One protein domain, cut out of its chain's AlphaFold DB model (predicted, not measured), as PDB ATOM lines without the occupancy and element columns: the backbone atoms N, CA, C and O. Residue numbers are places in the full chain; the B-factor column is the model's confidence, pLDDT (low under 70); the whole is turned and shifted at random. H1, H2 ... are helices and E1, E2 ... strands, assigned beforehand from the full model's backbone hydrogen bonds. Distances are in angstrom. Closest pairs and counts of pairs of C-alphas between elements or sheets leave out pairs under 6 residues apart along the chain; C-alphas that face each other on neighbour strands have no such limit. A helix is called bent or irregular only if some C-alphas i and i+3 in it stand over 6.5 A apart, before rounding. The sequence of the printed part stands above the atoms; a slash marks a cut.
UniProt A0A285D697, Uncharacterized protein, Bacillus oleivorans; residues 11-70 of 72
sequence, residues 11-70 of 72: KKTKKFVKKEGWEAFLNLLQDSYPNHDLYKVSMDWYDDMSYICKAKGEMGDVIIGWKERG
ATOM      1  N   LYS A  11     -54.155 -35.901  92.350       89.19
ATOM      2  CA  LYS A  11     -54.221 -34.438  92.277       89.19
ATOM      3  C   LYS A  11     -52.964 -33.818  91.665       89.19
ATOM      4  O   LYS A  11     -53.077 -32.857  90.900       89.19
ATOM      5  N   LYS A  12     -51.770 -34.312  92.016       89.75
ATOM      6  CA  LYS A  12     -50.506 -33.815  91.442       89.75
ATOM      7  C   LYS A  12     -50.374 -34.238  89.981       89.75
ATOM      8  O   LYS A  12     -50.081 -33.383  89.149       89.75
ATOM      9  N   THR A  13     -50.681 -35.493  89.666       91.75
ATOM     10  CA  THR A  13     -50.629 -36.026  88.299       91.75
ATOM     11  C   THR A  13     -51.615 -35.306  87.383       91.75
ATOM     12  O   THR A  13     -51.238 -34.856  86.306       91.75
ATOM     13  N   LYS A  14     -52.852 -35.064  87.836       92.88
ATOM     14  CA  LYS A  14     -53.845 -34.274  87.092       92.88
ATOM     15  C   LYS A  14     -53.352 -32.855  86.804       92.88
ATOM     16  O   LYS A  14     -53.517 -32.357  85.692       92.88
ATOM     17  N   LYS A  15     -52.731 -32.192  87.789       93.31
ATOM     18  CA  LYS A  15     -52.128 -30.862  87.591       93.31
ATOM     19  C   LYS A  15     -50.977 -30.892  86.588       93.31
ATOM     20  O   LYS A  15     -50.886 -29.973  85.781       93.31
ATOM     21  N   PHE A  16     -50.134 -31.919  86.644       93.25
ATOM     22  CA  PHE A  16     -49.036 -32.114  85.704       93.25
ATOM     23  C   PHE A  16     -49.563 -32.292  84.278       93.25
ATOM     24  O   PHE A  16     -49.230 -31.491  83.415       93.25
ATOM     25  N   VAL A  17     -50.485 -33.236  84.055       95.00
ATOM     26  CA  VAL A  17     -51.102 -33.473  82.737       95.00
ATOM     27  C   VAL A  17     -51.787 -32.216  82.201       95.00
ATOM     28  O   VAL A  17     -51.661 -31.898  81.025       95.00
ATOM     29  N   LYS A  18     -52.468 -31.447  83.060       95.69
ATOM     30  CA  LYS A  18     -53.094 -30.180  82.652       95.69
ATOM     31  C   LYS A  18     -52.077 -29.122  82.199       95.69
ATOM     32  O   LYS A  18     -52.432 -28.267  81.392       95.69
ATOM     33  N   LYS A  19     -50.863 -29.128  82.756       96.50
ATOM     34  CA  LYS A  19     -49.823 -28.121  82.496       96.50
ATOM     35  C   LYS A  19     -48.904 -28.518  81.340       96.50
ATOM     36  O   LYS A  19     -48.643 -27.688  80.482       96.50
ATOM     37  N   GLU A  20     -48.437 -29.761  81.343       95.69
ATOM     38  CA  GLU A  20     -47.400 -30.274  80.436       95.69
ATOM     39  C   GLU A  20     -47.976 -31.159  79.315       95.69
ATOM     40  O   GLU A  20     -47.311 -31.429  78.322       95.69
ATOM     41  N   GLY A  21     -49.230 -31.602  79.448       96.62
ATOM     42  CA  GLY A  21     -49.895 -32.471  78.484       96.62
ATOM     43  C   GLY A  21     -49.712 -33.967  78.753       96.62
ATOM     44  O   GLY A  21     -48.990 -34.404  79.650       96.62
ATOM     45  N   TRP A  22     -50.420 -34.771  77.960       95.94
ATOM     46  CA  TRP A  22     -50.432 -36.233  78.074       95.94
ATOM     47  C   TRP A  22     -49.138 -36.889  77.593       95.94
ATOM     48  O   TRP A  22     -48.711 -37.878  78.179       95.94
ATOM     49  N   GLU A  23     -48.511 -36.338  76.555       96.62
ATOM     50  CA  GLU A  23     -47.246 -36.845  76.012       96.62
ATOM     51  C   GLU A  23     -46.111 -36.692  77.029       96.62
ATOM     52  O   GLU A  23     -45.417 -37.657  77.322       96.62
ATOM     53  N   ALA A  24     -46.009 -35.527  77.679       95.88
ATOM     54  CA  ALA A  24     -45.059 -35.316  78.769       95.88
ATOM     55  C   ALA A  24     -45.275 -36.302  79.928       95.88
ATOM     56  O   ALA A  24     -44.315 -36.738  80.558       95.88
ATOM     57  N   PHE A  25     -46.529 -36.678  80.207       95.19
ATOM     58  CA  PHE A  25     -46.821 -37.675  81.234       95.19
ATOM     59  C   PHE A  25     -46.415 -39.085  80.807       95.19
ATOM     60  O   PHE A  25     -45.849 -39.811  81.616       95.19
ATOM     61  N   LEU A  26     -46.643 -39.467  79.547       95.62
ATOM     62  CA  LEU A  26     -46.163 -40.744  79.020       95.62
ATOM     63  C   LEU A  26     -44.631 -40.825  79.059       95.62
ATOM     64  O   LEU A  26     -44.115 -41.835  79.524       95.62
ATOM     65  N   ASN A  27     -43.927 -39.763  78.659       95.25
ATOM     66  CA  ASN A  27     -42.462 -39.707  78.706       95.25
ATOM     67  C   ASN A  27     -41.944 -39.859  80.140       95.25
ATOM     68  O   ASN A  27     -41.057 -40.662  80.393       95.25
ATOM     69  N   LEU A  28     -42.572 -39.173  81.102       93.19
ATOM     70  CA  LEU A  28     -42.242 -39.341  82.517       93.19
ATOM     71  C   LEU A  28     -42.418 -40.798  82.974       93.19
ATOM     72  O   LEU A  28     -41.590 -41.313  83.716       93.19
ATOM     73  N   LEU A  29     -43.470 -41.487  82.522       92.81
ATOM     74  CA  LEU A  29     -43.648 -42.903  82.842       92.81
ATOM     75  C   LEU A  29     -42.636 -43.805  82.128       92.81
ATOM     76  O   LEU A  29     -42.198 -44.783  82.724       92.81
ATOM     77  N   GLN A  30     -42.259 -43.510  80.884       94.31
ATOM     78  CA  GLN A  30     -41.195 -44.238  80.184       94.31
ATOM     79  C   GLN A  30     -39.862 -44.109  80.934       94.31
ATOM     80  O   GLN A  30     -39.180 -45.113  81.121       94.31
ATOM     81  N   ASP A  31     -39.545 -42.915  81.440       92.62
ATOM     82  CA  ASP A  31     -38.341 -42.665  82.237       92.62
ATOM     83  C   ASP A  31     -38.373 -43.415  83.581       92.62
ATOM     84  O   ASP A  31     -37.364 -43.989  83.997       92.62
ATOM     85  N   SER A  32     -39.531 -43.460  84.253       90.31
ATOM     86  CA  SER A  32     -39.702 -44.192  85.520       90.31
ATOM     87  C   SER A  32     -39.757 -45.718  85.343       90.31
ATOM     88  O   SER A  32     -39.395 -46.459  86.259       90.31
ATOM     89  N   TYR A  33     -40.204 -46.206  84.181       90.88
ATOM     90  CA  TYR A  33     -40.381 -47.631  83.872       90.88
ATOM     91  C   TYR A  33     -39.705 -48.017  82.541       90.88
ATOM     92  O   TYR A  33     -40.369 -48.530  81.632       90.88
ATOM     93  N   PRO A  34     -38.374 -47.853  82.415       91.56
ATOM     94  CA  PRO A  34     -37.671 -47.946  81.130       91.56
ATOM     95  C   PRO A  34     -37.705 -49.345  80.500       91.56
ATOM     96  O   PRO A  34     -37.533 -49.490  79.296       91.56
ATOM     97  N   ASN A  35     -37.965 -50.388  81.293       93.38
ATOM     98  CA  ASN A  35     -38.001 -51.776  80.821       93.38
ATOM     99  C   ASN A  35     -39.377 -52.224  80.302       93.38
ATOM    100  O   ASN A  35     -39.520 -53.377  79.904       93.38
ATOM    101  N   HIS A  36     -40.394 -51.358  80.352       91.56
ATOM    102  CA  HIS A  36     -41.762 -51.711  79.960       91.56
ATOM    103  C   HIS A  36     -42.117 -51.317  78.521       91.56
ATOM    104  O   HIS A  36     -43.121 -51.809  78.006       91.56
ATOM    105  N   ASP A  37     -41.311 -50.457  77.890       94.19
ATOM    106  CA  ASP A  37     -41.581 -49.867  76.572       94.19
ATOM    107  C   ASP A  37     -43.017 -49.319  76.470       94.19
ATOM    108  O   ASP A  37     -43.877 -49.814  75.736       94.19
ATOM    109  N   LEU A  38     -43.324 -48.355  77.346       96.19
ATOM    110  CA  LEU A  38     -44.666 -47.796  77.478       96.19
ATOM    111  C   LEU A  38     -45.012 -46.925  76.267       96.19
ATOM    112  O   LEU A  38     -44.255 -46.031  75.923       96.19
ATOM    113  N   TYR A  39     -46.194 -47.096  75.676       96.88
ATOM    114  CA  TYR A  39     -46.619 -46.349  74.479       96.88
ATOM    115  C   TYR A  39     -47.989 -45.669  74.615       96.88
ATOM    116  O   TYR A  39     -48.417 -44.932  73.724       96.88
ATOM    117  N   LYS A  40     -48.734 -45.914  75.703       96.44
ATOM    118  CA  LYS A  40     -50.056 -45.299  75.918       96.44
ATOM    119  C   LYS A  40     -50.438 -45.249  77.390       96.44
ATOM    120  O   LYS A  40     -50.066 -46.122  78.157       96.44
ATOM    121  N   VAL A  41     -51.280 -44.290  77.764       95.75
ATOM    122  CA  VAL A  41     -51.887 -44.176  79.099       95.75
ATOM    123  C   VAL A  41     -53.414 -44.112  78.989       95.75
ATOM    124  O   VAL A  41     -53.956 -43.487  78.077       95.75
ATOM    125  N   SER A  42     -54.122 -44.786  79.900       94.25
ATOM    126  CA  SER A  42     -55.572 -44.629  80.096       94.25
ATOM    127  C   SER A  42     -55.897 -43.203  80.535       94.25
ATOM    128  O   SER A  42     -55.163 -42.672  81.359       94.25
ATOM    129  N   MET A  43     -56.997 -42.607  80.077       94.81
ATOM    130  CA  MET A  43     -57.341 -41.214  80.412       94.81
ATOM    131  C   MET A  43     -58.504 -41.083  81.405       94.81
ATOM    132  O   MET A  43     -58.651 -40.024  82.002       94.81
ATOM    133  N   ASP A  44     -59.284 -42.146  81.630       93.50
ATOM    134  CA  ASP A  44     -60.532 -42.103  82.415       93.50
ATOM    135  C   ASP A  44     -60.329 -41.602  83.850       93.50
ATOM    136  O   ASP A  44     -61.155 -40.873  84.402       93.50
ATOM    137  N   TRP A  45     -59.171 -41.918  84.435       92.88
ATOM    138  CA  TRP A  45     -58.815 -41.444  85.766       92.88
ATOM    139  C   TRP A  45     -58.724 -39.922  85.854       92.88
ATOM    140  O   TRP A  45     -58.863 -39.381  86.944       92.88
ATOM    141  N   TYR A  46     -58.492 -39.205  84.751       93.62
ATOM    142  CA  TYR A  46     -58.365 -37.750  84.771       93.62
ATOM    143  C   TYR A  46     -59.629 -37.086  85.315       93.62
ATOM    144  O   TYR A  46     -59.531 -36.159  86.126       93.62
ATOM    145  N   ASP A  47     -60.801 -37.584  84.926       91.06
ATOM    146  CA  ASP A  47     -62.094 -37.037  85.337       91.06
ATOM    147  C   ASP A  47     -62.715 -37.788  86.515       91.06
ATOM    148  O   ASP A  47     -63.374 -37.156  87.343       91.06
ATOM    149  N   ASP A  48     -62.436 -39.086  86.662       89.19
ATOM    150  CA  ASP A  48     -62.955 -39.901  87.759       89.19
ATOM    151  C   ASP A  48     -61.838 -40.658  88.502       89.19
ATOM    152  O   ASP A  48     -61.253 -41.625  88.020       89.19
ATOM    153  N   MET A  49     -61.584 -40.239  89.745       83.81
ATOM    154  CA  MET A  49     -60.562 -40.817  90.628       83.81
ATOM    155  C   MET A  49     -60.881 -42.260  91.078       83.81
ATOM    156  O   MET A  49     -60.038 -42.906  91.706       83.81
ATOM    157  N   SER A  50     -62.076 -42.785  90.782       85.62
ATOM    158  CA  SER A  50     -62.412 -44.196  91.011       85.62
ATOM    159  C   SER A  50     -61.597 -45.140  90.110       85.62
ATOM    160  O   SER A  50     -61.270 -46.261  90.527       85.62
ATOM    161  N   TYR A  51     -61.192 -44.668  88.923       88.19
ATOM    162  CA  TYR A  51     -60.331 -45.399  87.999       88.19
ATOM    163  C   TYR A  51     -58.862 -45.308  88.405       88.19
ATOM    164  O   TYR A  51     -58.376 -44.272  88.850       88.19
ATOM    165  N   ILE A  52     -58.133 -46.401  88.200       88.88
ATOM    166  CA  ILE A  52     -56.671 -46.458  88.322       88.88
ATOM    167  C   ILE A  52     -56.016 -45.995  87.019       88.88
ATOM    168  O   ILE A  52     -56.614 -46.111  85.947       88.88
ATOM    169  N   CYS A  53     -54.777 -45.510  87.083       91.50
ATOM    170  CA  CYS A  53     -54.017 -45.255  85.866       91.50
ATOM    171  C   CYS A  53     -53.376 -46.551  85.372       91.50
ATOM    172  O   CYS A  53     -52.713 -47.262  86.123       91.50
ATOM    173  N   LYS A  54     -53.565 -46.848  84.089       93.25
ATOM    174  CA  LYS A  54     -52.915 -47.947  83.388       93.25
ATOM    175  C   LYS A  54     -52.084 -47.388  82.240       93.25
ATOM    176  O   LYS A  54     -52.637 -46.776  81.323       93.25
ATOM    177  N   ALA A  55     -50.781 -47.634  82.274       94.62
ATOM    178  CA  ALA A  55     -49.887 -47.389  81.152       94.62
ATOM    179  C   ALA A  55     -49.659 -48.702  80.396       94.62
ATOM    180  O   ALA A  55     -49.345 -49.721  81.005       94.62
ATOM    181  N   LYS A  56     -49.874 -48.694  79.082       96.38
ATOM    182  CA  LYS A  56     -49.654 -49.850  78.218       96.38
ATOM    183  C   LYS A  56     -48.223 -49.874  77.725       96.38
ATOM    184  O   LYS A  56     -47.751 -48.835  77.267       96.38
ATOM    185  N   GLY A  57     -47.602 -51.046  77.768       96.44
ATOM    186  CA  GLY A  57     -46.256 -51.270  77.254       96.44
ATOM    187  C   GLY A  57     -46.124 -52.601  76.534       96.44
ATOM    188  O   GLY A  57     -46.917 -53.516  76.768       96.44
ATOM    189  N   GLU A  58     -45.153 -52.703  75.629       95.38
ATOM    190  CA  GLU A  58     -44.910 -53.936  74.863       95.38
ATOM    191  C   GLU A  58     -44.404 -55.071  75.758       95.38
ATOM    192  O   GLU A  58     -44.768 -56.232  75.573       95.38
ATOM    193  N   MET A  59     -43.639 -54.718  76.793       93.19
ATOM    194  CA  MET A  59     -43.066 -55.660  77.759       93.19
ATOM    195  C   MET A  59     -43.949 -55.841  79.006       93.19
ATOM    196  O   MET A  59     -43.521 -56.406  80.013       93.19
ATOM    197  N   GLY A  60     -45.200 -55.379  78.934       91.50
ATOM    198  CA  GLY A  60     -46.201 -55.495  79.988       91.50
ATOM    199  C   GLY A  60     -46.712 -54.143  80.474       91.50
ATOM    200  O   GLY A  60     -45.984 -53.153  80.535       91.50
ATOM    201  N   ASP A  61     -47.984 -54.121  80.859       92.88
ATOM    202  CA  ASP A  61     -48.649 -52.916  81.342       92.88
ATOM    203  C   ASP A  61     -48.200 -52.541  82.766       92.88
ATOM    204  O   ASP A  61     -48.007 -53.407  83.622       92.88
ATOM    205  N   VAL A  62     -48.133 -51.240  83.051       91.62
ATOM    206  CA  VAL A  62     -47.891 -50.690  84.393       91.62
ATOM    207  C   VAL A  62     -49.206 -50.178  84.980       91.62
ATOM    208  O   VAL A  62     -49.939 -49.414  84.346       91.62
ATOM    209  N   ILE A  63     -49.509 -50.598  86.210       91.19
ATOM    210  CA  ILE A  63     -50.697 -50.175  86.958       91.19
ATOM    211  C   ILE A  63     -50.282 -49.222  88.074       91.19
ATOM    212  O   ILE A  63     -49.491 -49.574  88.945       91.19
ATOM    213  N   ILE A  64     -50.861 -48.026  88.061       86.88
ATOM    214  CA  ILE A  64     -50.570 -46.943  88.992       86.88
ATOM    215  C   ILE A  64     -51.816 -46.685  89.841       86.88
ATOM    216  O   ILE A  64     -52.856 -46.230  89.351       86.88
ATOM    217  N   GLY A  65     -51.703 -47.004  91.130       82.56
ATOM    218  CA  GLY A  65     -52.709 -46.689  92.140       82.56
ATOM    219  C   GLY A  65     -52.547 -45.271  92.693       82.56
ATOM    220  O   GLY A  65     -51.447 -44.721  92.718       82.56
ATOM    221  N   TRP A  66     -53.649 -44.692  93.170       85.19
ATOM    222  CA  TRP A  66     -53.655 -43.359  93.772       85.19
ATOM    223  C   TRP A  66     -53.479 -43.420  95.284       85.19
ATOM    224  O   TRP A  66     -54.185 -44.169  95.963       85.19
ATOM    225  N   LYS A  67     -52.592 -42.568  95.803       79.06
ATOM    226  CA  LYS A  67     -52.305 -42.401  97.241       79.06
ATOM    227  C   LYS A  67     -53.590 -42.128  98.026       79.06
ATOM    228  O   LYS A  67     -53.881 -42.789  99.014       79.06
ATOM    229  N   GLU A  68     -54.426 -41.247  97.485       76.50
ATOM    230  CA  GLU A  68     -55.677 -40.776  98.081       76.50
ATOM    231  C   GLU A  68     -56.757 -41.866  98.244       76.50
ATOM    232  O   GLU A  68     -57.771 -41.631  98.901       76.50
ATOM    233  N   ARG A  69     -56.581 -43.050  97.640       66.56
ATOM    234  CA  ARG A  69     -57.521 -44.176  97.765       66.56
ATOM    235  C   ARG A  69     -57.233 -45.064  98.981       66.56
ATOM    236  O   ARG A  69     -58.155 -45.729  99.441       66.56
ATOM    237  N   GLY A  70     -55.990 -45.093  99.467       57.69
ATOM    238  CA  GLY A  70     -55.555 -45.940 100.586       57.69
ATOM    239  C   GLY A  70     -55.773 -45.334 101.977       57.69
ATOM    240  O   GLY A  70     -55.706 -46.062 102.957       57.69
TER     241      GLY A  70
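AT A GLANCE: This is residues 11 to 70 of the 72 residues of an uncharacterized protein of Bacillus oleivorans (UniProt A0A285D697). A small antiparallel sheet of three strands, E1, E2 and E3, has one arm of a bent helix over one of its faces: this second arm, H1b, packs on the sheet chiefly at E1, while the first arm, H1a, turns away at a corner and is not on the sheet. A long loop, residues 42 to 52, joins E1 to E2. The 60 printed residues hold one named helix and three named strands, in the order H1, E1, E2, E3; the sheet's order is E1, E2, E3, and the class is mixed, helices and strands. The whole is compact, with a radius of gyration of the C-alphas of 11.1 A and spans of 27 by 25 by 16 A.

IN THESE COORDINATES: Start at C-alpha 11, at (-54.221, -34.438, 92.277), where H1, residues 11 to 32, begins. By its hydrogen bonds it was assigned as one helix, but it is bent: C-alphas 19 and 22 are 9.3 A apart. Its arms are H1a, residues 11 to 19, 12.4 A long, and H1b, residues 22 to 32, 15.3 A long. Next find E1, residues 38 to 41, starting with C-alpha 38 at (-44.666, -47.796, 77.478). E2, residues 53 to 57, is 13.1 A long, and E3, residues 62 to 64, ends with C-alpha 64 at (-50.570, -46.943, 88.992).

HOW THE PARTS SIT: Begin with the sheet, a meander, each strand the antiparallel neighbour of the one before. E1 and E2 form a hairpin, their directions at 151 degrees; look for N 39 and O 56, 2.8 A apart and within hydrogen-bond range. E2 and E3 form a hairpin at 167 degrees, with N 62 and O 55 within hydrogen-bond range at 2.8 A. The pairing is staggered: E2 pairs with E3 over residues 53 to 55 and with E1 over residues 55 to 57. H1b is on the sheet in two layers, a helix on one face of a sheet, at a height over the sheet of 8.8 A. It lies over E1 and only just over E2, with 3 C-alphas falling on E2, and runs slantwise to the strands, at 47 degrees to E1 on the local plane. The closest C-alphas of H1b and E1 are those of Gln 30 and Leu 38, 5.7 A apart. H1a and H1b touch only at the corner, and only just, with 3 pairs of C-alphas within 8 A; the closest are those of Val 17 and Phe 25, 6.2 A apart. These arms run opposite ways at a steep tilt of 56 degrees. In H1a and H1b every O i to N i+4 pair is within hydrogen-bond range.

THE WHOLE: The two C-alphas farthest apart are those of Glu 58 and Gly 70, at 29.0 A. The printed part has no cut. The link from E1 to E2, 11 residues, is long; those from H1 to E1 and from E2 to E3 are tight. The mean pLDDT of the printed part is 91.2, and residues 69 to 70 are under 70.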